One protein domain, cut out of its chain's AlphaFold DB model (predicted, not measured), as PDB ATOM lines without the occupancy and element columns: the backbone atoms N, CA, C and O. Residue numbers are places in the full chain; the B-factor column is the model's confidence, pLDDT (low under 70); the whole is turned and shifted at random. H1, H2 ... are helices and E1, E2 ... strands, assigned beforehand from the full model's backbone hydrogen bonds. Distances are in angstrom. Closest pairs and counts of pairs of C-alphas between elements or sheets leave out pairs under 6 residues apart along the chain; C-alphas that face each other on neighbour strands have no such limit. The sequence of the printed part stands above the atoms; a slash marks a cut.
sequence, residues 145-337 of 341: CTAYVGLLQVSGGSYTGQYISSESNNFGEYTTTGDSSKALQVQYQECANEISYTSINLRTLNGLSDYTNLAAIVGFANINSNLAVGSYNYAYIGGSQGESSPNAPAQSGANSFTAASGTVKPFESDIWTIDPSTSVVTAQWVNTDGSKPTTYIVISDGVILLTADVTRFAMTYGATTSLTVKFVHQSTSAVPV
ATOM      1  N   CYS A 145     106.735 127.660  86.726       90.38
ATOM      2  CA  CYS A 145     105.292 127.689  86.522       90.38
ATOM      3  C   CYS A 145     104.568 127.248  87.796       90.38
ATOM      4  O   CYS A 145     105.021 126.369  88.536       90.38
ATOM      5  N   THR A 146     103.424 127.866  88.050       92.69
ATOM      6  CA  THR A 146     102.520 127.521  89.144       92.69
ATOM      7  C   THR A 146     101.269 126.908  88.543       92.69
ATOM      8  O   THR A 146     100.633 127.518  87.689       92.69
ATOM      9  N   ALA A 147     100.918 125.698  88.975       94.19
ATOM     10  CA  ALA A 147      99.636 125.103  88.636       94.19
ATOM     11  C   ALA A 147      98.576 125.526  89.649       94.19
ATOM     12  O   ALA A 147      98.781 125.415  90.862       94.19
ATOM     13  N   TYR A 148      97.423 125.934  89.137       95.56
ATOM     14  CA  TYR A 148      96.244 126.288  89.909       95.56
ATOM     15  C   TYR A 148      95.166 125.248  89.658       95.56
ATOM     16  O   TYR A 148      94.879 124.915  88.509       95.56
ATOM     17  N   VAL A 149      94.568 124.739  90.731       97.31
ATOM     18  CA  VAL A 149      93.464 123.777  90.687       97.31
ATOM     19  C   VAL A 149      92.232 124.412  91.312       97.31
ATOM     20  O   VAL A 149      92.322 125.077  92.349       97.31
ATOM     21  N   GLY A 150      91.077 124.224  90.680       98.06
ATOM     22  CA  GLY A 150      89.828 124.808  91.152       98.06
ATOM     23  C   GLY A 150      88.587 124.222  90.498       98.06
ATOM     24  O   GLY A 150      88.666 123.336  89.646       98.06
ATOM     25  N   LEU A 151      87.432 124.730  90.921       98.50
ATOM     26  CA  LEU A 151      86.114 124.372  90.395       98.50
ATOM     27  C   LEU A 151      85.583 125.465  89.473       98.50
ATOM     28  O   LEU A 151      85.885 126.642  89.663       98.50
ATOM     29  N   LEU A 152      84.719 125.098  88.530       98.56
ATOM     30  CA  LEU A 152      84.007 126.059  87.685       98.56
ATOM     31  C   LEU A 152      82.592 126.286  88.223       98.56
ATOM     32  O   LEU A 152      81.689 125.484  87.983       98.56
ATOM     33  N   GLN A 153      82.403 127.368  88.979       98.62
ATOM     34  CA  GLN A 153      81.099 127.781  89.498       98.62
ATOM     35  C   GLN A 153      80.360 128.620  88.455       98.62
ATOM     36  O   GLN A 153      80.955 129.481  87.814       98.62
ATOM     37  N   VAL A 154      79.058 128.402  88.297       98.50
ATOM     38  CA  VAL A 154      78.210 129.135  87.356       98.50
ATOM     39  C   VAL A 154      77.226 130.049  88.090       98.50
ATOM     40  O   VAL A 154      76.803 129.796  89.222       98.50
ATOM     41  N   SER A 155      76.861 131.150  87.439       98.31
ATOM     42  CA  SER A 155      75.821 132.065  87.905       98.31
ATOM     43  C   SER A 155      75.018 132.644  86.748       98.31
ATOM     44  O   SER A 155      75.567 132.862  85.675       98.31
ATOM     45  N   GLY A 156      73.715 132.856  86.951       97.62
ATOM     46  CA  GLY A 156      72.785 133.295  85.905       97.62
ATOM     47  C   GLY A 156      71.415 132.635  86.052       97.62
ATOM     48  O   GLY A 156      71.302 131.410  86.043       97.62
ATOM     49  N   GLY A 157      70.358 133.432  86.233       96.88
ATOM     50  CA  GLY A 157      69.005 132.918  86.476       96.88
ATOM     51  C   GLY A 157      68.951 131.940  87.660       96.88
ATOM     52  O   GLY A 157      69.508 132.205  88.729       96.88
ATOM     53  N   SER A 158      68.318 130.783  87.453       97.56
ATOM     54  CA  SER A 158      68.212 129.696  88.440       97.56
ATOM     55  C   SER A 158      69.500 128.883  88.642       97.56
ATOM     56  O   SER A 158      69.526 127.987  89.484       97.56
ATOM     57  N   TYR A 159      70.567 129.166  87.888       98.00
ATOM     58  CA  TYR A 159      71.843 128.445  87.973       98.00
ATOM     59  C   TYR A 159      72.837 129.086  88.948       98.00
ATOM     60  O   TYR A 159      73.958 128.614  89.094       98.00
ATOM     61  N   THR A 160      72.442 130.156  89.639       98.00
ATOM     62  CA  THR A 160      73.292 130.840  90.619       98.00
ATOM     63  C   THR A 160      73.736 129.907  91.743       98.00
ATOM     64  O   THR A 160      72.906 129.381  92.479       98.00
ATOM     65  N   GLY A 161      75.055 129.729  91.874       96.56
ATOM     66  CA  GLY A 161      75.669 128.879  92.897       96.56
ATOM     67  C   GLY A 161      75.845 127.417  92.481       96.56
ATOM     68  O   GLY A 161      76.366 126.637  93.274       96.56
ATOM     69  N   GLN A 162      75.451 127.047  91.258       98.56
ATOM     70  CA  GLN A 162      75.730 125.725  90.697       98.56
ATOM     71  C   GLN A 162      77.166 125.644  90.157       98.56
ATOM     72  O   GLN A 162      77.891 126.637  90.112       98.56
ATOM     73  N   TYR A 163      77.576 124.461  89.714       98.75
ATOM     74  CA  TYR A 163      78.880 124.193  89.113       98.75
ATOM     75  C   TYR A 163      78.720 123.547  87.743       98.75
ATOM     76  O   TYR A 163      77.691 122.930  87.465       98.75
ATOM     77  N   ILE A 164      79.749 123.638  86.902       98.69
ATOM     78  CA  ILE A 164      79.877 122.727  85.759       98.69
ATOM     79  C   ILE A 164      80.058 121.314  86.320       98.69
ATOM     80  O   ILE A 164      80.886 121.106  87.205       98.69
ATOM     81  N   SER A 165      79.262 120.361  85.845       98.69
ATOM     82  CA  SER A 165      79.317 118.965  86.283       98.69
ATOM     83  C   SER A 165      80.562 118.267  85.737       98.69
ATOM     84  O   SER A 165      80.936 118.476  84.585       98.69
ATOM     85  N   SER A 166      81.185 117.405  86.540       98.50
ATOM     86  CA  SER A 166      82.246 116.495  86.096       98.50
ATOM     87  C   SER A 166      81.709 115.340  85.244       98.50
ATOM     88  O   SER A 166      82.462 114.691  84.522       98.50
ATOM     89  N   GLU A 167      80.403 115.083  85.321       98.25
ATOM     90  CA  GLU A 167      79.691 114.103  84.503       98.25
ATOM     91  C   GLU A 167      79.160 114.773  83.223       98.25
ATOM     92  O   GLU A 167      78.613 115.881  83.264       98.25
ATOM     93  N   SER A 168      79.283 114.091  82.081       98.25
ATOM     94  CA  SER A 168      78.636 114.510  80.836       98.25
ATOM     95  C   SER A 168      77.255 113.878  80.681       98.25
ATOM     96  O   SER A 168      76.959 112.836  81.267       98.25
ATOM     97  N   ASN A 169      76.427 114.457  79.815       98.31
ATOM     98  CA  ASN A 169      75.224 113.786  79.329       98.31
ATOM     99  C   ASN A 169      75.570 112.638  78.345       98.31
ATOM    100  O   ASN A 169      76.739 112.368  78.046       98.31
ATOM    101  N   ASN A 170      74.539 111.981  77.798       98.25
ATOM    102  CA  ASN A 170      74.679 110.881  76.829       98.25
ATOM    103  C   ASN A 170      75.273 111.303  75.473       98.25
ATOM    104  O   ASN A 170      75.574 110.442  74.651       98.25
ATOM    105  N   PHE A 171      75.437 112.604  75.236       98.44
ATOM    106  CA  PHE A 171      76.065 113.169  74.045       98.44
ATOM    107  C   PHE A 171      77.488 113.658  74.317       98.44
ATOM    108  O   PHE A 171      78.096 114.250  73.436       98.44
ATOM    109  N   GLY A 172      78.055 113.397  75.501       98.44
ATOM    110  CA  GLY A 172      79.419 113.816  75.829       98.44
ATOM    111  C   GLY A 172      79.552 115.317  76.108       98.44
ATOM    112  O   GLY A 172      80.654 115.851  76.013       98.44
ATOM    113  N   GLU A 173      78.455 115.996  76.441       98.56
ATOM    114  CA  GLU A 173      78.414 117.431  76.731       98.56
ATOM    115  C   GLU A 173      78.346 117.650  78.246       98.56
ATOM    116  O   GLU A 173      77.638 116.927  78.958       98.56
ATOM    117  N   TYR A 174      79.072 118.641  78.756       98.69
ATOM    118  CA  TYR A 174      79.006 119.009  80.166       98.69
ATOM    119  C   TYR A 174      77.704 119.758  80.482       98.69
ATOM    120  O   TYR A 174      77.185 120.557  79.697       98.69
ATOM    121  N   THR A 175      77.182 119.493  81.676       98.62
ATOM    122  CA  THR A 175      75.940 120.074  82.203       98.62
ATOM    123  C   THR A 175      76.231 120.850  83.491       98.62
ATOM    124  O   THR A 175      77.391 121.096  83.827       98.62
ATOM    125  N   THR A 176      75.192 121.254  84.222       98.50
ATOM    126  CA  THR A 176      75.333 121.883  85.543       98.50
ATOM    127  C   THR A 176      74.959 120.920  86.666       98.50
ATOM    128  O   THR A 176      74.195 119.977  86.471       98.50
ATOM    129  N   THR A 177      75.502 121.155  87.858       98.62
ATOM    130  CA  THR A 177      75.164 120.422  89.082       98.62
ATOM    131  C   THR A 177      75.100 121.370  90.276       98.62
ATOM    132  O   THR A 177      75.909 122.290  90.399       98.62
ATOM    133  N   GLY A 178      74.152 121.139  91.185       98.12
ATOM    134  CA  GLY A 178      74.116 121.808  92.491       98.12
ATOM    135  C   GLY A 178      74.999 121.137  93.551       98.12
ATOM    136  O   GLY A 178      75.199 121.698  94.624       98.12
ATOM    137  N   ASP A 179      75.516 119.940  93.268       98.25
ATOM    138  CA  ASP A 179      76.367 119.173  94.176       98.25
ATOM    139  C   ASP A 179      77.845 119.466  93.892       98.25
ATOM    140  O   ASP A 179      78.385 119.064  92.859       98.25
ATOM    141  N   SER A 180      78.513 120.139  94.831       97.81
ATOM    142  CA  SER A 180      79.930 120.493  94.714       97.81
ATOM    143  C   SER A 180      80.865 119.282  94.644       97.81
ATOM    144  O   SER A 180      81.982 119.414  94.151       97.81
ATOM    145  N   SER A 181      80.447 118.101  95.119       97.88
ATOM    146  CA  SER A 181      81.251 116.872  95.003       97.88
ATOM    147  C   SER A 181      81.296 116.324  93.572       97.88
ATOM    148  O   SER A 181      82.237 115.621  93.206       97.88
ATOM    149  N   LYS A 182      80.309 116.704  92.753       98.44
ATOM    150  CA  LYS A 182      80.221 116.404  91.320       98.44
ATOM    151  C   LYS A 182      80.691 117.566  90.444       98.44
ATOM    152  O   LYS A 182      80.465 117.553  89.239       98.44
ATOM    153  N   ALA A 183      81.280 118.605  91.031       98.56
ATOM    154  CA  ALA A 183      81.782 119.738  90.272       98.56
ATOM    155  C   ALA A 183      83.036 119.345  89.474       98.56
ATOM    156  O   ALA A 183      83.907 118.618  89.962       98.56
ATOM    157  N   LEU A 184      83.142 119.862  88.253       98.75
ATOM    158  CA  LEU A 184      84.308 119.704  87.400       98.75
ATOM    159  C   LEU A 184      85.497 120.453  88.012       98.75
ATOM    160  O   LEU A 184      85.477 121.680  88.148       98.75
ATOM    161  N   GLN A 185      86.529 119.697  88.366       98.56
ATOM    162  CA  GLN A 185      87.839 120.197  88.747       98.56
ATOM    163  C   GLN A 185      88.672 120.416  87.495       98.56
ATOM    164  O   GLN A 185      88.839 119.505  86.675       98.56
ATOM    165  N   VAL A 186      89.231 121.614  87.378       98.50
ATOM    166  CA  VAL A 186      90.139 121.973  86.294       98.50
ATOM    167  C   VAL A 186      91.466 122.479  86.838       98.50
ATOM    168  O   VAL A 186      91.557 122.961  87.969       98.50
ATOM    169  N   GLN A 187      92.495 122.355  86.011       97.31
ATOM    170  CA  GLN A 187      93.836 122.840  86.258       97.31
ATOM    171  C   GLN A 187      94.287 123.734  85.109       97.31
ATOM    172  O   GLN A 187      94.061 123.406  83.944       97.31
ATOM    173  N   TYR A 188      94.988 124.810  85.448       95.56
ATOM    174  CA  TYR A 188      95.760 125.601  84.497       95.56
ATOM    175  C   TYR A 188      97.128 125.954  85.084       95.56
ATOM    176  O   TYR A 188      97.355 125.775  86.285       95.56
ATOM    177  N   GLN A 189      98.057 126.390  84.237       92.94
ATOM    178  CA  GLN A 189      99.409 126.766  84.639       92.94
ATOM    179  C   GLN A 189      99.677 128.224  84.279       92.94
ATOM    180  O   GLN A 189      99.296 128.673  83.204       92.94
ATOM    181  N   GLU A 190     100.349 128.943  85.175       89.88
ATOM    182  CA  GLU A 190     100.885 130.278  84.905       89.88
ATOM    183  C   GLU A 190     102.399 130.244  85.063       89.88
ATOM    184  O   GLU A 190     102.910 129.788  86.090       89.88
ATOM    185  N   CYS A 191     103.118 130.748  84.068       88.69
ATOM    186  CA  CYS A 191     104.571 130.810  84.072       88.69
ATOM    187  C   CYS A 191     105.018 132.264  84.243       88.69
ATOM    188  O   CYS A 191     104.517 133.147  83.554       88.69
ATOM    189  N   ALA A 192     105.975 132.523  85.141       81.06
ATOM    190  CA  ALA A 192     106.322 133.877  85.608       81.06
ATOM    191  C   ALA A 192     106.759 134.882  84.512       81.06
ATOM    192  O   ALA A 192     106.830 136.079  84.778       81.06
ATOM    193  N   ASN A 193     107.030 134.412  83.290       77.81
ATOM    194  CA  ASN A 193     107.481 135.225  82.160       77.81
ATOM    195  C   ASN A 193     106.507 135.215  80.963       77.81
ATOM    196  O   ASN A 193     106.782 135.860  79.953       77.81
ATOM    197  N   GLU A 194     105.375 134.515  81.057       76.38
ATOM    198  CA  GLU A 194     104.325 134.537  80.033       76.38
ATOM    199  C   GLU A 194     103.276 135.588  80.405       76.38
ATOM    200  O   GLU A 194     102.208 135.299  80.927       76.38
ATOM    201  N   ILE A 195     103.607 136.856  80.158       54.69
ATOM    202  CA  ILE A 195     102.769 138.010  80.540       54.69
ATOM    203  C   ILE A 195     101.520 138.141  79.635       54.69
ATOM    204  O   ILE A 195     100.641 138.965  79.879       54.69
ATOM    205  N   SER A 196     101.398 137.321  78.588       61.44
ATOM    206  CA  SER A 196     100.332 137.439  77.592       61.44
ATOM    207  C   SER A 196      99.279 136.342  77.765       61.44
ATOM    208  O   SER A 196      99.262 135.366  77.022       61.44
ATOM    209  N   TYR A 197      98.375 136.524  78.732       63.84
ATOM    210  CA  TYR A 197      97.209 135.664  79.002       63.84
ATOM    211  C   TYR A 197      96.127 135.749  77.904       63.84
ATOM    212  O   TYR A 197      94.957 136.009  78.189       63.84
ATOM    213  N   THR A 198      96.483 135.604  76.625       80.31
ATOM    214  CA  THR A 198      95.481 135.712  75.548       80.31
ATOM    215  C   THR A 198      94.547 134.509  75.504       80.31
ATOM    216  O   THR A 198      93.395 134.658  75.106       80.31
ATOM    217  N   SER A 199      95.045 133.342  75.914       91.81
ATOM    218  CA  SER A 199      94.308 132.086  76.022       91.81
ATOM    219  C   SER A 199      95.065 131.118  76.935       91.81
ATOM    220  O   SER A 199      96.288 131.199  77.046       91.81
ATOM    221  N   ILE A 200      94.331 130.246  77.622       94.56
ATOM    222  CA  ILE A 200      94.865 129.122  78.390       94.56
ATOM    223  C   ILE A 200      94.075 127.848  78.071       94.56
ATOM    224  O   ILE A 200      92.862 127.884  77.833       94.56
ATOM    225  N   ASN A 201      94.743 126.701  78.182       95.56
ATOM    226  CA  ASN A 201      94.089 125.401  78.231       95.56
ATOM    227  C   ASN A 201      93.678 125.071  79.672       95.56
ATOM    228  O   ASN A 201      94.475 125.158  80.609       95.56
ATOM    229  N   LEU A 202      92.428 124.641  79.842       97.56
ATOM    230  CA  LEU A 202      91.917 124.131  81.110       97.56
ATOM    231  C   LEU A 202      91.900 122.604  81.070       97.56
ATOM    232  O   LEU A 202      91.070 121.997  80.393       97.56
ATOM    233  N   ARG A 203      92.795 121.963  81.821       98.00
ATOM    234  CA  ARG A 203      92.845 120.503  81.924       98.00
ATOM    235  C   ARG A 203      91.849 120.010  82.968       98.00
ATOM    236  O   ARG A 203      91.922 120.412  84.123       98.00
ATOM    237  N   THR A 204      90.947 119.107  82.610       98.38
ATOM    238  CA  THR A 204      89.999 118.490  83.545       98.38
ATOM    239  C   THR A 204      90.677 117.395  84.366       98.38
ATOM    240  O   THR A 204      91.339 116.523  83.797       98.38
ATOM    241  N   LEU A 205      90.487 117.396  85.686       97.88
ATOM    242  CA  LEU A 205      91.107 116.425  86.601       97.88
ATOM    243  C   LEU A 205      90.179 115.264  86.979       97.88
ATOM    244  O   LEU A 205      90.649 114.156  87.224       97.88
ATOM    245  N   ASN A 206      88.871 115.515  87.018       98.12
ATOM    246  CA  ASN A 206      87.838 114.530  87.360       98.12
ATOM    247  C   ASN A 206      86.725 114.437  86.300       98.12
ATOM    248  O   ASN A 206      85.672 113.873  86.579       98.12
ATOM    249  N   GLY A 207      86.940 115.032  85.122       97.31
ATOM    250  CA  GLY A 207      86.001 114.998  84.005       97.31
ATOM    251  C   GLY A 207      86.064 113.688  83.217       97.31
ATOM    252  O   GLY A 207      86.394 112.620  83.736       97.31
ATOM    253  N   LEU A 208      85.781 113.777  81.920       97.88
ATOM    254  CA  LEU A 208      85.847 112.640  81.004       97.88
ATOM    255  C   LEU A 208      87.288 112.122  80.862       97.88
ATOM    256  O   LEU A 208      88.151 112.807  80.318       97.88
ATOM    257  N   SER A 209      87.543 110.888  81.310       96.31
ATOM    258  CA  SER A 209      88.903 110.330  81.435       96.31
ATOM    259  C   SER A 209      89.699 110.303  80.130       96.31
ATOM    260  O   SER A 209      90.911 110.501  80.143       96.31
ATOM    261  N   ASP A 210      89.019 110.066  79.009       97.88
ATOM    262  CA  ASP A 210      89.639 110.014  77.686       97.88
ATOM    263  C   ASP A 210      89.732 111.392  77.026       97.88
ATOM    264  O   ASP A 210      90.304 111.480  75.950       97.88
ATOM    265  N   TYR A 211      89.169 112.451  77.615       98.31
ATOM    266  CA  TYR A 211      89.045 113.778  77.012       98.31
ATOM    267  C   TYR A 211      89.408 114.859  78.030       98.31
ATOM    268  O   TYR A 211      88.555 115.578  78.549       98.31
ATOM    269  N   THR A 212      90.698 114.924  78.346       98.12
ATOM    270  CA  THR A 212      91.213 115.615  79.529       98.12
ATOM    271  C   THR A 212      91.333 117.131  79.406       98.12
ATOM    272  O   THR A 212      91.770 117.757  80.364       98.12
ATOM    273  N   ASN A 213      90.993 117.734  78.269       98.38
ATOM    274  CA  ASN A 213      91.000 119.190  78.098       98.38
ATOM    275  C   ASN A 213      89.570 119.697  77.958       98.38
ATOM    276  O   ASN A 213      88.803 119.146  77.172       98.38
ATOM    277  N   LEU A 214      89.210 120.746  78.695       98.62
ATOM    278  CA  LEU A 214      87.931 121.424  78.526       98.62
ATOM    279  C   LEU A 214      87.933 122.146  77.177       98.62
ATOM    280  O   LEU A 214      88.799 122.978  76.909       98.62
ATOM    281  N   ALA A 215      86.958 121.831  76.334       98.69
ATOM    282  CA  ALA A 215      86.900 122.311  74.963       98.69
ATOM    283  C   ALA A 215      85.494 122.776  74.584       98.69
ATOM    284  O   ALA A 215      84.492 122.310  75.134       98.69
ATOM    285  N   ALA A 216      85.432 123.662  73.596       98.81
ATOM    286  CA  ALA A 216      84.225 124.003  72.870       98.81
ATOM    287  C   ALA A 216      84.185 123.232  71.544       98.81
ATOM    288  O   ALA A 216      85.107 123.314  70.734       98.81
ATOM    289  N   ILE A 217      83.121 122.466  71.317       98.88
ATOM    290  CA  ILE A 217      82.959 121.572  70.164       98.88
ATOM    291  C   ILE A 217      81.862 122.130  69.263       98.88
ATOM    292  O   ILE A 217      80.764 122.405  69.738       98.88
ATOM    293  N   VAL A 218      82.120 122.274  67.962       98.88
ATOM    294  CA  VAL A 218      81.152 122.865  67.020       98.88
ATOM    295  C   VAL A 218      79.797 122.155  67.088       98.88
ATOM    296  O   VAL A 218      79.715 120.928  66.992       98.88
ATOM    297  N   GLY A 219      78.730 122.949  67.203       98.56
ATOM    298  CA  GLY A 219      77.359 122.481  67.351       98.56
ATOM    299  C   GLY A 219      76.909 121.525  66.245       98.56
ATOM    300  O   GLY A 219      77.302 121.633  65.073       98.56
ATOM    301  N   PHE A 220      76.046 120.573  66.603       98.06
ATOM    302  CA  PHE A 220      75.515 119.585  65.664       98.06
ATOM    303  C   PHE A 220      74.782 120.251  64.498       98.06
ATOM    304  O   PHE A 220      75.076 119.947  63.340       98.06
ATOM    305  N   ALA A 221      73.899 121.197  64.820       97.94
ATOM    306  CA  ALA A 221      73.048 121.896  63.864       97.94
ATOM    307  C   ALA A 221      73.723 123.105  63.189       97.94
ATOM    308  O   ALA A 221      73.087 123.798  62.397       97.94
ATOM    309  N   ASN A 222      75.002 123.369  63.472       98.50
ATOM    310  CA  ASN A 222      75.720 124.457  62.823       98.50
ATOM    311  C   ASN A 222      75.901 124.201  61.323       98.50
ATOM    312  O   ASN A 222      76.291 123.110  60.903       98.50
ATOM    313  N   ILE A 223      75.735 125.257  60.528       98.00
ATOM    314  CA  ILE A 223      76.010 125.240  59.082       98.00
ATOM    315  C   ILE A 223      77.498 125.431  58.752       98.00
ATOM    316  O   ILE A 223      77.932 125.125  57.645       98.00
ATOM    317  N   ASN A 224      78.281 125.961  59.695       98.19
ATOM    318  CA  ASN A 224      79.735 126.119  59.624       98.19
ATOM    319  C   ASN A 224      80.319 126.306  61.040       98.19
ATOM    320  O   ASN A 224      79.580 126.376  62.020       98.19
ATOM    321  N   SER A 225      81.641 126.399  61.157       98.50
ATOM    322  CA  SER A 225      82.327 126.555  62.449       98.50
ATOM    323  C   SER A 225      82.404 128.001  62.954       98.50
ATOM    324  O   SER A 225      83.081 128.245  63.943       98.50
ATOM    325  N   ASN A 226      81.766 128.974  62.300       98.69
ATOM    326  CA  ASN A 226      81.903 130.378  62.682       98.69
ATOM    327  C   ASN A 226      80.779 130.807  63.631       98.69
ATOM    328  O   ASN A 226      79.595 130.613  63.332       98.69
ATOM    329  N   LEU A 227      81.135 131.446  64.741       98.75
ATOM    330  CA  LEU A 227      80.198 132.165  65.597       98.75
ATOM    331  C   LEU A 227      80.154 133.631  65.142       98.75
ATOM    332  O   LEU A 227      81.183 134.255  64.906       98.75
ATOM    333  N   ALA A 228      78.965 134.199  64.973       98.38
ATOM    334  CA  ALA A 228      78.819 135.598  64.578       98.38
ATOM    335  C   ALA A 228      77.496 136.171  65.085       98.38
ATOM    336  O   ALA A 228      76.529 135.431  65.281       98.38
ATOM    337  N   VAL A 229      77.442 137.495  65.233       98.25
ATOM    338  CA  VAL A 229      76.179 138.210  65.453       98.25
ATOM    339  C   VAL A 229      75.219 137.906  64.297       98.25
ATOM    340  O   VAL A 229      75.627 137.878  63.136       98.25
ATOM    341  N   GLY A 230      73.949 137.634  64.598       97.94
ATOM    342  CA  GLY A 230      72.937 137.230  63.617       97.94
ATOM    343  C   GLY A 230      72.969 135.749  63.211       97.94
ATOM    344  O   GLY A 230      72.073 135.299  62.485       97.94
ATOM    345  N   SER A 231      73.934 134.964  63.704       98.38
ATOM    346  CA  SER A 231      73.996 133.509  63.517       98.38
ATOM    347  C   SER A 231      73.376 132.759  64.699       98.38
ATOM    348  O   SER A 231      73.441 133.212  65.836       98.38
ATOM    349  N   TYR A 232      72.788 131.590  64.438       98.50
ATOM    350  CA  TYR A 232      72.361 130.651  65.485       98.50
ATOM    351  C   TYR A 232      73.434 129.599  65.799       98.50
ATOM    352  O   TYR A 232      73.184 128.695  66.594       98.50
ATOM    353  N   ASN A 233      74.599 129.672  65.148       98.75
ATOM    354  CA  ASN A 233      75.693 128.745  65.405       98.75
ATOM    355  C   ASN A 233      76.126 128.810  66.876       98.75
ATOM    356  O   ASN A 233      76.078 129.861  67.527       98.75
ATOM    357  N   TYR A 234      76.569 127.665  67.376       98.88
ATOM    358  CA  TYR A 234      76.986 127.491  68.758       98.88
ATOM    359  C   TYR A 234      78.095 126.442  68.886       98.88
ATOM    360  O   TYR A 234      78.412 125.738  67.924       98.88
ATOM    361  N   ALA A 235      78.684 126.315  70.069       98.88
ATOM    362  CA  ALA A 235      79.614 125.237  70.386       98.88
ATOM    363  C   ALA A 235      79.277 124.619  71.748       98.88
ATOM    364  O   ALA A 235      79.056 125.342  72.713       98.88
ATOM    365  N   TYR A 236      79.221 123.295  71.838       98.75
ATOM    366  CA  TYR A 236      79.007 122.572  73.091       98.75
ATOM    367  C   TYR A 236      80.230 122.666  73.992       98.75
ATOM    368  O   TYR A 236      81.352 122.577  73.500       98.75
ATOM    369  N   ILE A 237      80.029 122.746  75.307       98.75
ATOM    370  CA  ILE A 237      81.123 122.539  76.256       98.75
ATOM    371  C   ILE A 237      81.298 121.040  76.500       98.75
ATOM    372  O   ILE A 237      80.368 120.352  76.914       98.75
ATOM    373  N   GLY A 238      82.495 120.528  76.233       98.69
ATOM    374  CA  GLY A 238      82.834 119.111  76.343       98.69
ATOM    375  C   GLY A 238      84.322 118.905  76.605       98.69
ATOM    376  O   GLY A 238      85.014 119.811  77.070       98.69
ATOM    377  N   GLY A 239      84.812 117.700  76.324       98.56
ATOM    378  CA  GLY A 239      86.226 117.361  76.450       98.56
ATOM    379  C   GLY A 239      86.903 117.115  75.098       98.56
ATOM    380  O   GLY A 239      86.271 116.598  74.172       98.56
ATOM    381  N   SER A 240      88.212 117.358  75.009       98.69
ATOM    382  CA  SER A 240      89.075 116.924  73.897       98.69
ATOM    383  C   SER A 240      90.285 116.099  74.361       98.69
ATOM    384  O   SER A 240      90.733 116.197  75.503       98.69
ATOM    385  N   GLN A 241      90.815 115.253  73.464       97.44
ATOM    386  CA  GLN A 241      92.016 114.426  73.710       97.44
ATOM    387  C   GLN A 241      93.338 115.187  73.584       97.44
ATOM    388  O   GLN A 241      94.370 114.713  74.051       97.44
ATOM    389  N   GLY A 242      93.316 116.333  72.914       96.12
ATOM    390  CA  GLY A 242      94.480 117.172  72.679       96.12
ATOM    391  C   GLY A 242      94.111 118.639  72.799       96.12
ATOM    392  O   GLY A 242      92.939 118.979  72.988       96.12
ATOM    393  N   GLU A 243      95.126 119.481  72.724       96.94
ATOM    394  CA  GLU A 243      94.970 120.927  72.754       96.94
ATOM    395  C   GLU A 243      94.813 121.455  71.326       96.94
ATOM    396  O   GLU A 243      95.480 120.966  70.408       96.94
ATOM    397  N   SER A 244      93.934 122.433  71.124       96.94
ATOM    398  CA  SER A 244      93.955 123.217  69.892       96.94
ATOM    399  C   SER A 244      95.149 124.166  69.904       96.94
ATOM    400  O   SER A 244      95.589 124.611  70.963       96.94
ATOM    401  N   SER A 245      95.661 124.522  68.726       95.56
ATOM    402  CA  SER A 245      96.701 125.551  68.649       95.56
ATOM    403  C   SER A 245      96.178 126.899  69.172       95.56
ATOM    404  O   SER A 245      95.042 127.261  68.848       95.56
ATOM    405  N   PRO A 246      96.997 127.664  69.914       93.12
ATOM    406  CA  PRO A 246      96.604 128.978  70.399       93.12
ATOM    407  C   PRO A 246      96.163 129.909  69.282       93.12
ATOM    408  O   PRO A 246      96.828 130.009  68.247       93.12
ATOM    409  N   ASN A 247      95.059 130.624  69.506       93.81
ATOM    410  CA  ASN A 247      94.487 131.582  68.554       93.81
ATOM    411  C   ASN A 247      94.147 131.000  67.166       93.81
ATOM    412  O   ASN A 247      94.013 131.765  66.208       93.81
ATOM    413  N   ALA A 248      94.027 129.678  67.035       96.38
ATOM    414  CA  ALA A 248      93.645 129.035  65.787       96.38
ATOM    415  C   ALA A 248      92.136 128.744  65.754       96.38
ATOM    416  O   ALA A 248      91.558 128.466  66.803       96.38
ATOM    417  N   PRO A 249      91.511 128.736  64.563       98.38
ATOM    418  CA  PRO A 249      90.134 128.282  64.421       98.38
ATOM    419  C   PRO A 249      89.969 126.807  64.794       98.38
ATOM    420  O   PRO A 249      90.944 126.046  64.794       98.38
ATOM    421  N   ALA A 250      88.719 126.390  65.001       98.44
ATOM    422  CA  ALA A 250      88.347 125.013  65.310       98.44
ATOM    423  C   ALA A 250      89.089 123.955  64.480       98.44
ATOM    424  O   ALA A 250      89.040 123.927  63.245       98.44
ATOM    425  N   GLN A 251      89.740 123.034  65.190       98.44
ATOM    426  CA  GLN A 251      90.595 121.998  64.625       98.44
ATOM    427  C   GLN A 251      89.897 120.638  64.654       98.44
ATOM    428  O   GLN A 251      89.067 120.344  65.515       98.44
ATOM    429  N   SER A 252      90.235 119.777  63.696       98.19
ATOM    430  CA  SER A 252      89.766 118.391  63.705       98.19
ATOM    431  C   SER A 252      90.548 117.570  64.731       98.19
ATOM    432  O   SER A 252      91.774 117.644  64.788       98.19
ATOM    433  N   GLY A 253      89.853 116.734  65.497       97.81
ATOM    434  CA  GLY A 253      90.469 115.781  66.414       97.81
ATOM    435  C   GLY A 253      89.438 115.101  67.311       97.81
ATOM    436  O   GLY A 253      88.236 115.350  67.205       97.81
ATOM    437  N   ALA A 254      89.903 114.206  68.181       98.50
ATOM    438  CA  ALA A 254      89.024 113.435  69.052       98.50
ATOM    439  C   ALA A 254      88.457 114.296  70.193       98.50
ATOM    440  O   ALA A 254      89.197 114.953  70.929       98.50
ATOM    441  N   ASN A 255      87.135 114.251  70.342       98.75
ATOM    442  CA  ASN A 255      86.379 114.959  71.367       98.75
ATOM    443  C   ASN A 255      85.185 114.130  71.848       98.75
ATOM    444  O   ASN A 255      84.739 113.198  71.167       98.75
ATOM    445  N   SER A 256      84.676 114.491  73.022       98.75
ATOM    446  CA  SER A 256      83.630 113.756  73.729       98.75
ATOM    447  C   SER A 256      82.324 113.664  72.943       98.75
ATOM    448  O   SER A 256      81.739 112.582  72.869       98.75
ATOM    449  N   PHE A 257      81.906 114.750  72.288       98.75
ATOM    450  CA  PHE A 257      80.688 114.766  71.478       98.75
ATOM    451  C   PHE A 257      80.775 113.823  70.282       98.75
ATOM    452  O   PHE A 257      79.875 113.016  70.042       98.75
ATOM    453  N   THR A 258      81.879 113.887  69.537       98.56
ATOM    454  CA  THR A 258      82.106 113.011  68.381       98.56
ATOM    455  C   THR A 258      82.110 111.546  68.800       98.56
ATOM    456  O   THR A 258      81.559 110.697  68.101       98.56
ATOM    457  N   ALA A 259      82.706 111.239  69.951       98.56
ATOM    458  CA  ALA A 259      82.770 109.880  70.464       98.56
ATOM    459  C   ALA A 259      81.412 109.340  70.923       98.56
ATOM    460  O   ALA A 259      81.106 108.180  70.656       98.56
ATOM    461  N   ALA A 260      80.602 110.172  71.580       98.25
ATOM    462  CA  ALA A 260      79.286 109.779  72.074       98.25
ATOM    463  C   ALA A 260      78.237 109.692  70.951       98.25
ATOM    464  O   ALA A 260      77.454 108.746  70.903       98.25
ATOM    465  N   SER A 261      78.234 110.655  70.026       98.25
ATOM    466  CA  SER A 261      77.224 110.758  68.960       98.25
ATOM    467  C   SER A 261      77.588 110.022  67.667       98.25
ATOM    468  O   SER A 261      76.722 109.784  66.826       98.25
ATOM    469  N   GLY A 262      78.874 109.726  67.450       98.06
ATOM    470  CA  GLY A 262      79.396 109.249  66.167       98.06
ATOM    471  C   GLY A 262      79.479 110.324  65.073       98.06
ATOM    472  O   GLY A 262      79.905 110.020  63.957       98.06
ATOM    473  N   THR A 263      79.101 111.575  65.361       98.00
ATOM    474  CA  THR A 263      79.152 112.684  64.398       98.00
ATOM    475  C   THR A 263      80.426 113.495  64.583       98.00
ATOM    476  O   THR A 263      80.602 114.157  65.601       98.00
ATOM    477  N   VAL A 264      81.302 113.488  63.577       98.38
ATOM    478  CA  VAL A 264      82.572 114.225  63.623       98.38
ATOM    479  C   VAL A 264      82.329 115.731  63.653       98.38
ATOM    480  O   VAL A 264      81.745 116.292  62.723       98.38
ATOM    481  N   LYS A 265      82.825 116.388  64.705       98.50
ATOM    482  CA  LYS A 265      82.818 117.847  64.858       98.50
ATOM    483  C   LYS A 265      84.194 118.352  65.301       98.50
ATOM    484  O   LYS A 265      84.818 117.696  66.133       98.50
ATOM    485  N   PRO A 266      84.686 119.475  64.748       98.62
ATOM    486  CA  PRO A 266      85.927 120.092  65.206       98.62
ATOM    487  C   PRO A 266      85.732 120.795  66.560       98.62
ATOM    488  O   PRO A 266      84.596 121.017  66.992       98.62
ATOM    489  N   PHE A 267      86.835 121.139  67.223       98.81
ATOM    490  CA  PHE A 267      86.830 121.763  68.548       98.81
ATOM    491  C   PHE A 267      87.931 122.823  68.713       98.81
ATOM    492  O   PHE A 267      88.900 122.846  67.951       98.81
ATOM    493  N   GLU A 268      87.791 123.652  69.746       98.62
ATOM    494  CA  GLU A 268      88.813 124.563  70.275       98.62
ATOM    495  C   GLU A 268      88.938 124.345  71.793       98.62
ATOM    496  O   GLU A 268      87.926 124.250  72.484       98.62
ATOM    497  N   SER A 269      90.156 124.229  72.324       98.06
ATOM    498  CA  SER A 269      90.408 124.083  73.770       98.06
ATOM    499  C   SER A 269      91.230 125.229  74.351       98.06
ATOM    500  O   SER A 269      91.043 125.564  75.517       98.06
ATOM    501  N   ASP A 270      92.087 125.866  73.548       96.44
ATOM    502  CA  ASP A 270      92.878 127.027  73.961       96.44
ATOM    503  C   ASP A 270      92.120 128.337  73.699       96.44
ATOM    504  O   ASP A 270      92.511 129.171  72.883       96.44
ATOM    505  N   ILE A 271      90.965 128.471  74.351       97.19
ATOM    506  CA  ILE A 271      90.041 129.610  74.193       97.19
ATOM    507  C   ILE A 271      89.673 130.260  75.520       97.19
ATOM    508  O   ILE A 271      88.901 131.217  75.540       97.19
ATOM    509  N   TRP A 272      90.156 129.717  76.633       97.94
ATOM    510  CA  TRP A 272      89.755 130.160  77.956       97.94
ATOM    511  C   TRP A 272      90.641 131.304  78.420       97.94
ATOM    512  O   TRP A 272      91.825 131.348  78.111       97.94
ATOM    513  N   THR A 273      90.087 132.207  79.214       96.38
ATOM    514  CA  THR A 273      90.865 133.169  79.998       96.38
ATOM    515  C   THR A 273      90.286 133.241  81.399       96.38
ATOM    516  O   THR A 273      89.085 133.039  81.593       96.38
ATOM    517  N   ILE A 274      91.145 133.509  82.381       95.69
ATOM    518  CA  ILE A 274      90.749 133.727  83.772       95.69
ATOM    519  C   ILE A 274      91.229 135.115  84.161       95.69
ATOM    520  O   ILE A 274      92.425 135.390  84.123       95.69
ATOM    521  N   ASP A 275      90.300 135.989  84.539       94.50
ATOM    522  CA  ASP A 275      90.654 137.271  85.140       94.50
ATOM    523  C   ASP A 275      91.157 137.021  86.574       94.50
ATOM    524  O   ASP A 275      90.371 136.581  87.418       94.50
ATOM    525  N   PRO A 276      92.430 137.310  86.894       90.94
ATOM    526  CA  PRO A 276      92.989 137.020  88.212       90.94
ATOM    527  C   PRO A 276      92.343 137.845  89.334       90.94
ATOM    528  O   PRO A 276      92.389 137.442  90.495       90.94
ATOM    529  N   SER A 277      91.725 138.987  89.015       92.62
ATOM    530  CA  SER A 277      91.108 139.878  90.003       92.62
ATOM    531  C   SER A 277      89.675 139.480  90.360       92.62
ATOM    532  O   SER A 277      89.268 139.588  91.517       92.62
ATOM    533  N   THR A 278      88.907 138.990  89.385       96.00
ATOM    534  CA  THR A 278      87.489 138.623  89.570       96.00
ATOM    535  C   THR A 278      87.243 137.116  89.573       96.00
ATOM    536  O   THR A 278      86.132 136.667  89.887       96.00
ATOM    537  N   SER A 279      88.267 136.346  89.199       96.62
ATOM    538  CA  SER A 279      88.223 134.914  88.900       96.62
ATOM    539  C   SER A 279      87.186 134.544  87.839       96.62
ATOM    540  O   SER A 279      86.782 133.384  87.757       96.62
ATOM    541  N   VAL A 280      86.710 135.504  87.040       97.75
ATOM    542  CA  VAL A 280      85.758 135.234  85.960       97.75
ATOM    543  C   VAL A 280      86.476 134.484  84.846       97.75
ATOM    544  O   VAL A 280      87.539 134.896  84.388       97.75
ATOM    545  N   VAL A 281      85.869 133.380  84.423       98.00
ATOM    546  CA  VAL A 281      86.307 132.567  83.292       98.00
ATOM    547  C   VAL A 281      85.531 133.030  82.068       98.00
ATOM    548  O   VAL A 281      84.295 133.012  82.074       98.00
ATOM    549  N   THR A 282      86.238 133.422  81.015       98.00
ATOM    550  CA  THR A 282      85.622 133.732  79.719       98.00
ATOM    551  C   THR A 282      86.151 132.807  78.634       98.00
ATOM    552  O   THR A 282      87.165 132.135  78.819       98.00
ATOM    553  N   ALA A 283      85.424 132.736  77.522       98.00
ATOM    554  CA  ALA A 283      85.821 131.996  76.337       98.00
ATOM    555  C   ALA A 283      85.927 132.964  75.156       98.00
ATOM    556  O   ALA A 283      85.108 133.876  75.043       98.00
ATOM    557  N   GLN A 284      86.884 132.741  74.263       98.12
ATOM    558  CA  GLN A 284      87.050 133.514  73.038       98.12
ATOM    559  C   GLN A 284      87.162 132.576  71.837       98.12
ATOM    560  O   GLN A 284      88.238 132.068  71.543       98.12
ATOM    561  N   TRP A 285      86.052 132.377  71.124       98.50
ATOM    562  CA  TRP A 285      86.041 131.584  69.893       98.50
ATOM    563  C   TRP A 285      86.841 132.264  68.778       98.50
ATOM    564  O   TRP A 285      86.808 133.502  68.671       98.50
ATOM    565  N   VAL A 286      87.509 131.475  67.932       98.56
ATOM    566  CA  VAL A 286      88.225 131.958  66.745       98.56
ATOM    567  C   VAL A 286      87.555 131.438  65.475       98.56
ATOM    568  O   VAL A 286      87.566 130.258  65.145       98.56
ATOM    569  N   ASN A 287      86.976 132.342  64.694       98.75
ATOM    570  CA  ASN A 287      86.374 131.978  63.418       98.75
ATOM    571  C   ASN A 287      87.427 131.583  62.379       98.75
ATOM    572  O   ASN A 287      88.598 131.939  62.468       98.75
ATOM    573  N   THR A 288      86.978 130.910  61.321       98.50
ATOM    574  CA  THR A 288      87.825 130.444  60.206       98.50
ATOM    575  C   THR A 288      88.588 131.580  59.509       98.50
ATOM    576  O   THR A 288      89.656 131.350  58.952       98.50
ATOM    577  N   ASP A 289      88.056 132.804  59.539       97.88
ATOM    578  CA  ASP A 289      88.687 134.017  58.995       97.88
ATOM    579  C   ASP A 289      89.623 134.726  59.995       97.88
ATOM    580  O   ASP A 289      90.138 135.805  59.707       97.88
ATOM    581  N   GLY A 290      89.835 134.137  61.176       97.44
ATOM    582  CA  GLY A 290      90.625 134.699  62.271       97.44
ATOM    583  C   GLY A 290      89.883 135.732  63.122       97.44
ATOM    584  O   GLY A 290      90.454 136.234  64.093       97.44
ATOM    585  N   SER A 291      88.626 136.063  62.800       98.31
ATOM    586  CA  SER A 291      87.831 136.977  63.623       98.31
ATOM    587  C   SER A 291      87.486 136.357  64.981       98.31
ATOM    588  O   SER A 291      87.324 135.146  65.126       98.31
ATOM    589  N   LYS A 292      87.380 137.216  65.996       97.88
ATOM    590  CA  LYS A 292      87.166 136.842  67.399       97.88
ATOM    591  C   LYS A 292      85.896 137.518  67.919       97.88
ATOM    592  O   LYS A 292      85.975 138.604  68.493       97.88
ATOM    593  N   PRO A 293      84.706 136.957  67.648       98.25
ATOM    594  CA  PRO A 293      83.445 137.555  68.076       98.25
ATOM    595  C   PRO A 293      83.337 137.553  69.606       98.25
ATOM    596  O   PRO A 293      83.878 136.670  70.274       98.25
ATOM    597  N   THR A 294      82.564 138.480  70.176       98.38
ATOM    598  CA  THR A 294      82.153 138.354  71.581       98.38
ATOM    599  C   THR A 294      81.437 137.021  71.767       98.38
ATOM    600  O   THR A 294      80.460 136.740  71.077       98.38
ATOM    601  N   THR A 295      81.944 136.197  72.679       98.56
ATOM    602  CA  THR A 295      81.441 134.845  72.913       98.56
ATOM    603  C   THR A 295      80.785 134.787  74.285       98.56
ATOM    604  O   THR A 295      81.378 135.158  75.296       98.56
ATOM    605  N   TYR A 296      79.540 134.331  74.322       98.75
ATOM    606  CA  TYR A 296      78.740 134.201  75.530       98.75
ATOM    607  C   TYR A 296      78.670 132.738  75.943       98.75
ATOM    608  O   TYR A 296      78.375 131.879  75.112       98.75
ATOM    609  N   ILE A 297      78.884 132.472  77.230       98.81
ATOM    610  CA  ILE A 297      78.575 131.178  77.837       98.81
ATOM    611  C   ILE A 297      77.097 131.207  78.209       98.81
ATOM    612  O   ILE A 297      76.644 132.111  78.912       98.81
ATOM    613  N   VAL A 298      76.332 130.239  77.728       98.81
ATOM    614  CA  VAL A 298      74.898 130.144  77.996       98.81
ATOM    615  C   VAL A 298      74.516 128.707  78.333       98.81
ATOM    616  O   VAL A 298      75.283 127.773  78.106       98.81
ATOM    617  N   ILE A 299      73.315 128.531  78.872       98.69
ATOM    618  CA  ILE A 299      72.696 127.225  79.074       98.69
ATOM    619  C   ILE A 299      71.331 127.176  78.399       98.69
ATOM    620  O   ILE A 299      70.526 128.107  78.515       98.69
ATOM    621  N   SER A 300      71.093 126.080  77.688       98.44
ATOM    622  CA  SER A 300      69.838 125.770  77.008       98.44
ATOM    623  C   SER A 300      69.575 124.279  77.149       98.44
ATOM    624  O   SER A 300      70.484 123.479  76.948       98.44
ATOM    625  N   ASP A 301      68.353 123.914  77.533       97.44
ATOM    626  CA  ASP A 301      67.945 122.518  77.758       97.44
ATOM    627  C   ASP A 301      68.923 121.717  78.654       97.44
ATOM    628  O   ASP A 301      69.255 120.562  78.408       97.44
ATOM    629  N   GLY A 302      69.460 122.374  79.690       97.25
ATOM    630  CA  GLY A 302      70.407 121.771  80.639       97.25
ATOM    631  C   GLY A 302      71.850 121.612  80.138       97.25
ATOM    632  O   GLY A 302      72.703 121.179  80.916       97.25
ATOM    633  N   VAL A 303      72.147 121.994  78.893       98.31
ATOM    634  CA  VAL A 303      73.480 121.885  78.277       98.31
ATOM    635  C   VAL A 303      74.172 123.244  78.234       98.31
ATOM    636  O   VAL A 303      73.572 124.246  77.836       98.31
ATOM    637  N   ILE A 304      75.447 123.277  78.630       98.75
ATOM    638  CA  ILE A 304      76.275 124.486  78.565       98.75
ATOM    639  C   ILE A 304      76.872 124.610  77.160       98.75
ATOM    640  O   ILE A 304      77.436 123.654  76.620       98.75
ATOM    641  N   LEU A 305      76.775 125.800  76.572       98.69
ATOM    642  CA  LEU A 305      77.248 126.080  75.220       98.69
ATOM    643  C   LEU A 305      77.803 127.503  75.080       98.69
ATOM    644  O   LEU A 305      77.567 128.371  75.920       98.69
ATOM    645  N   LEU A 306      78.538 127.730  73.995       98.88
ATOM    646  CA  LEU A 306      79.020 129.030  73.547       98.88
ATOM    647  C   LEU A 306      78.200 129.521  72.357       98.88
ATOM    648  O   LEU A 306      77.895 128.743  71.454       98.88
ATOM    649  N   THR A 307      77.899 130.814  72.307       98.81
ATOM    650  CA  THR A 307      77.325 131.467  71.120       98.81
ATOM    651  C   THR A 307      77.794 132.916  71.015       98.81
ATOM    652  O   THR A 307      78.176 133.515  72.017       98.81
ATOM    653  N   ALA A 308      77.756 133.498  69.816       98.69
ATOM    654  CA  ALA A 308      78.024 134.924  69.607       98.69
ATOM    655  C   ALA A 308      76.749 135.790  69.586       98.69
ATOM    656  O   ALA A 308      76.840 137.016  69.580       98.69
ATOM    657  N   ASP A 309      75.561 135.176  69.581       98.69
ATOM    658  CA  ASP A 309      74.282 135.890  69.584       98.69
ATOM    659  C   ASP A 309      73.223 135.105  70.363       98.69
ATOM    660  O   ASP A 309      72.505 134.255  69.829       98.69
ATOM    661  N   VAL A 310      73.114 135.418  71.655       98.62
ATOM    662  CA  VAL A 310      72.164 134.768  72.570       98.62
ATOM    663  C   VAL A 310      70.722 134.933  72.087       98.62
ATOM    664  O   VAL A 310      69.925 134.003  72.197       98.62
ATOM    665  N   THR A 311      70.380 136.088  71.508       98.62
ATOM    666  CA  THR A 311      69.014 136.366  71.043       98.62
ATOM    667  C   THR A 311      68.689 135.519  69.819       98.62
ATOM    668  O   THR A 311      67.628 134.894  69.753       98.62
ATOM    669  N   ARG A 312      69.603 135.457  68.844       98.50
ATOM    670  CA  ARG A 312      69.415 134.651  67.635       98.50
ATOM    671  C   ARG A 312      69.388 133.158  67.924       98.50
ATOM    672  O   ARG A 312      68.540 132.457  67.363       98.50
ATOM    673  N   PHE A 313      70.269 132.694  68.807       98.69
ATOM    674  CA  PHE A 313      70.252 131.326  69.305       98.69
ATOM    675  C   PHE A 313      68.898 131.005  69.957       98.69
ATOM    676  O   PHE A 313      68.230 130.055  69.543       98.69
ATOM    677  N   ALA A 314      68.426 131.854  70.876       98.50
ATOM    678  CA  ALA A 314      67.168 131.635  71.586       98.50
ATOM    679  C   ALA A 314      65.931 131.647  70.668       98.50
ATOM    680  O   ALA A 314      65.002 130.865  70.859       98.50
ATOM    681  N   MET A 315      65.919 132.479  69.620       98.44
ATOM    682  CA  MET A 315      64.855 132.451  68.603       98.44
ATOM    683  C   MET A 315      64.797 131.130  67.825       98.44
ATOM    684  O   MET A 315      63.745 130.791  67.288       98.44
ATOM    685  N   THR A 316      65.919 130.414  67.728       98.44
ATOM    686  CA  THR A 316      66.030 129.172  66.953       98.44
ATOM    687  C   THR A 316      65.758 127.945  67.821       98.44
ATOM    688  O   THR A 316      65.029 127.054  67.394       98.44
ATOM    689  N   TYR A 317      66.313 127.909  69.036       98.00
ATOM    690  CA  TYR A 317      66.312 126.719  69.899       98.00
ATOM    691  C   TYR A 317      65.473 126.855  71.178       98.00
ATOM    692  O   TYR A 317      65.270 125.868  71.879       98.00
ATOM    693  N   GLY A 318      64.939 128.044  71.471       98.12
ATOM    694  CA  GLY A 318      64.090 128.295  72.635       98.12
ATOM    695  C   GLY A 318      64.797 129.025  73.779       98.12
ATOM    696  O   GLY A 318      65.831 129.671  73.609       98.12
ATOM    697  N   ALA A 319      64.189 128.984  74.964       97.81
ATOM    698  CA  ALA A 319      64.650 129.755  76.116       97.81
ATOM    699  C   ALA A 319      66.108 129.423  76.479       97.81
ATOM    700  O   ALA A 319      66.469 128.266  76.668       97.81
ATOM    701  N   THR A 320      66.931 130.463  76.600       98.44
ATOM    702  CA  THR A 320      68.372 130.365  76.854       98.44
ATOM    703  C   THR A 320      68.747 131.335  77.967       98.44
ATOM    704  O   THR A 320      68.249 132.461  77.997       98.44
ATOM    705  N   THR A 321      69.617 130.913  78.884       98.62
ATOM    706  CA  THR A 321      70.092 131.752  79.996       98.62
ATOM    707  C   THR A 321      71.582 132.021  79.849       98.62
ATOM    708  O   THR A 321      72.366 131.079  79.775       98.62
ATOM    709  N   SER A 322      71.986 133.291  79.840       98.50
ATOM    710  CA  SER A 322      73.404 133.658  79.897       98.50
ATOM    711  C   SER A 322      74.003 133.328  81.259       98.50
ATOM    712  O   SER A 322      73.384 133.587  82.295       98.50
ATOM    713  N   LEU A 323      75.217 132.785  81.246       98.62
ATOM    714  CA  LEU A 323      75.959 132.386  82.430       98.62
ATOM    715  C   LEU A 323      77.228 133.226  82.595       98.62
ATOM    716  O   LEU A 323      77.920 133.551  81.633       98.62
ATOM    717  N   THR A 324      77.573 133.515  83.843       98.56
ATOM    718  CA  THR A 324      78.916 133.920  84.260       98.56
ATOM    719  C   THR A 324      79.571 132.742  84.964       98.56
ATOM    720  O   THR A 324      79.021 132.223  85.940       98.56
ATOM    721  N   VAL A 325      80.742 132.334  84.480       98.69
ATOM    722  CA  VAL A 325      81.539 131.257  85.069       98.69
ATOM    723  C   VAL A 325      82.662 131.870  85.897       98.69
ATOM    724  O   VAL A 325      83.299 132.828  85.467       98.69
ATOM    725  N   LYS A 326      82.901 131.334  87.092       98.56
ATOM    726  CA  LYS A 326      84.011 131.716  87.964       98.56
ATOM    727  C   LYS A 326      84.863 130.509  88.312       98.56
ATOM    728  O   LYS A 326      84.339 129.443  88.634       98.56
ATOM    729  N   PHE A 327      86.171 130.707  88.302       98.25
ATOM    730  CA  PHE A 327      87.139 129.763  88.825       98.25
ATOM    731  C   PHE A 327      87.215 129.908  90.348       98.25
ATOM    732  O   PHE A 327      87.674 130.918  90.875       98.25
ATOM    733  N   VAL A 328      86.742 128.898  91.073       98.00
ATOM    734  CA  VAL A 328      86.833 128.840  92.534       98.00
ATOM    735  C   VAL A 328      88.095 128.077  92.895       98.00
ATOM    736  O   VAL A 328      88.141 126.849  92.799       98.00
ATOM    737  N   HIS A 329      89.123 128.823  93.290       97.19
ATOM    738  CA  HIS A 329      90.426 128.278  93.647       97.19
ATOM    739  C   HIS A 329      90.333 127.264  94.801       97.19
ATOM    740  O   HIS A 329      89.665 127.519  95.804       97.19
ATOM    741  N   GLN A 330      91.026 126.131  94.668       95.69
ATOM    742  CA  GLN A 330      91.133 125.102  95.707       95.69
ATOM    743  C   GLN A 330      92.566 124.934  96.213       95.69
ATOM    744  O   GLN A 330      92.779 124.870  97.424       95.69
ATOM    745  N   SER A 331      93.541 124.838  95.309       93.06
ATOM    746  CA  SER A 331      94.947 124.658  95.676       93.06
ATOM    747  C   SER A 331      95.912 125.144  94.593       93.06
ATOM    748  O   SER A 331      95.576 125.205  93.406       93.06
ATOM    749  N   THR A 332      97.137 125.467  95.011       89.25
ATOM    750  CA  THR A 332      98.286 125.720  94.137       89.25
ATOM    751  C   THR A 332      99.355 124.652  94.335       89.25
ATOM    752  O   THR A 332      99.546 124.131  95.435       89.25
ATOM    753  N   SER A 333     100.087 124.336  93.269       82.88
ATOM    754  CA  SER A 333     101.323 123.557  93.355       82.88
ATOM    755  C   SER A 333     102.368 124.169  92.436       82.88
ATOM    756  O   SER A 333     102.086 124.436  91.268       82.88
ATOM    757  N   ALA A 334     103.591 124.352  92.936       77.69
ATOM    758  CA  ALA A 334     104.723 124.663  92.072       77.69
ATOM    759  C   ALA A 334     104.958 123.469  91.138       77.69
ATOM    760  O   ALA A 334     105.061 122.330  91.607       77.69
ATOM    761  N   VAL A 335     105.005 123.715  89.830       74.38
ATOM    762  CA  VAL A 335     105.315 122.684  88.837       74.38
ATOM    763  C   VAL A 335     106.693 122.998  88.268       74.38
ATOM    764  O   VAL A 335     106.868 124.052  87.652       74.38
ATOM    765  N   PRO A 336     107.697 122.127  88.476       68.44
ATOM    766  CA  PRO A 336     108.979 122.308  87.819       68.44
ATOM    767  C   PRO A 336     108.770 122.193  86.308       68.44
ATOM    768  O   PRO A 336     108.251 121.188  85.815       68.44
ATOM    769  N   VAL A 337     109.166 123.231  85.572       68.56
ATOM    770  CA  VAL A 337     109.126 123.213  84.110       68.56
ATOM    771  C   VAL A 337     110.132 122.181  83.640       68.56
ATOM    772  O   VAL A 337     111.338 122.329  83.835       68.56
TER     773      VAL A 337
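This is residues 145 to 337 of the 341 residues of an uncharacterized protein of Fomitopsis rosea (UniProt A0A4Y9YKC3). Two strongly twisted sheets lie partly face to face as a loose sandwich with crossed strands, and the long strands E1, E4 and E11 run out from it side by side toward one end of the longest axis, with the short helix H2 at the other end. One sheet, E5-E6-E10-E9, is curled like part of a barrel; the other is E4-E1-E11-E8-E7, with the hairpin E2 and E3 beside it, and both are antiparallel. The 193 printed residues hold eleven named strands and two named helices, in the order E1 to E6, H1, E7 to E10, H2, E11. The class is mostly strand, though under half of the residues are in named elements. The whole is compact, with a radius of gyration of the C-alphas of 15.5 A and spans of 46 by 37 by 32 A.

E1, residues 145 to 155, is 29.8 A long and begins at C-alpha 145 (105.292, 127.689, 86.522). E2 is residues 162 to 168, E3 174 to 177, and E4 185 to 191, 20.4 A long. E5 is residues 213 to 218 and E6 234 to 240. H1, residues 256 to 261, begins at C-alpha 256 (83.630, 113.756, 73.729). E7 is residues 272 to 274, E8 280 to 283, E9 296 to 300, E10 303 to 307 and H2 310 to 317. E11, residues 324 to 335, is 29.1 A long, bends by 68 degrees at residue 331 and ends at C-alpha 335 (105.315, 122.684, 88.837).

E1 is antiparallel to E4, with N 148 and O 188 2.9 A apart, and to E11, with N 153 and O 326 2.9 A apart. E8 is antiparallel to E11, N 281 to O 325 at 2.8 A, and forms a hairpin with E7, N 273 to O 282 at 2.9 A. E1 and E2 meet only at a point, C-alphas 153 and 163 facing each other at 4.2 A. In the hairpin E2 and E3, N 165 and O 175 are 2.8 A apart. The sandwich, two sheets face to face, joins E1, E2, E3, E4, E7, E8 and E11 with E5, E6, E10 and E9, the strands at 59 degrees; the closest C-alphas of E3 and E10, Thr 175 and Val 303, are 5.0 A apart. In the curled sheet, N 215 and O 238 of the hairpin E5 and E6 are 2.9 A apart, N 235 and O 306 of E6 and E10 2.9 A, and N 298 and O 305 of the hairpin E9 and E10 2.9 A. H1 only grazes this sheet, with its residues 256 to 258; its closest C-alphas to E6 are Ser 256 and Gly 239, 5.2 A apart. H2 is on the sheet at a height of 8.0 A, only just over none of its strands, with 2 C-alphas falling on E6 and 2 on E10; Val 310 and Tyr 296 of E9 are its closest C-alphas to E9, 7.2 A apart. In H1 and H2 every O i to N i+4 pair is within hydrogen-bond range.

The two C-alphas farthest apart, those of Met 315 and Pro 336, are 49.2 A apart. The printed part has no cut. The links E4 to E5, E5 to E6, E6 to H1 and E8 to E9 are long. The mean pLDDT of the printed part is 96.0; residues 195 to 197 and 336 to 337 are under 70.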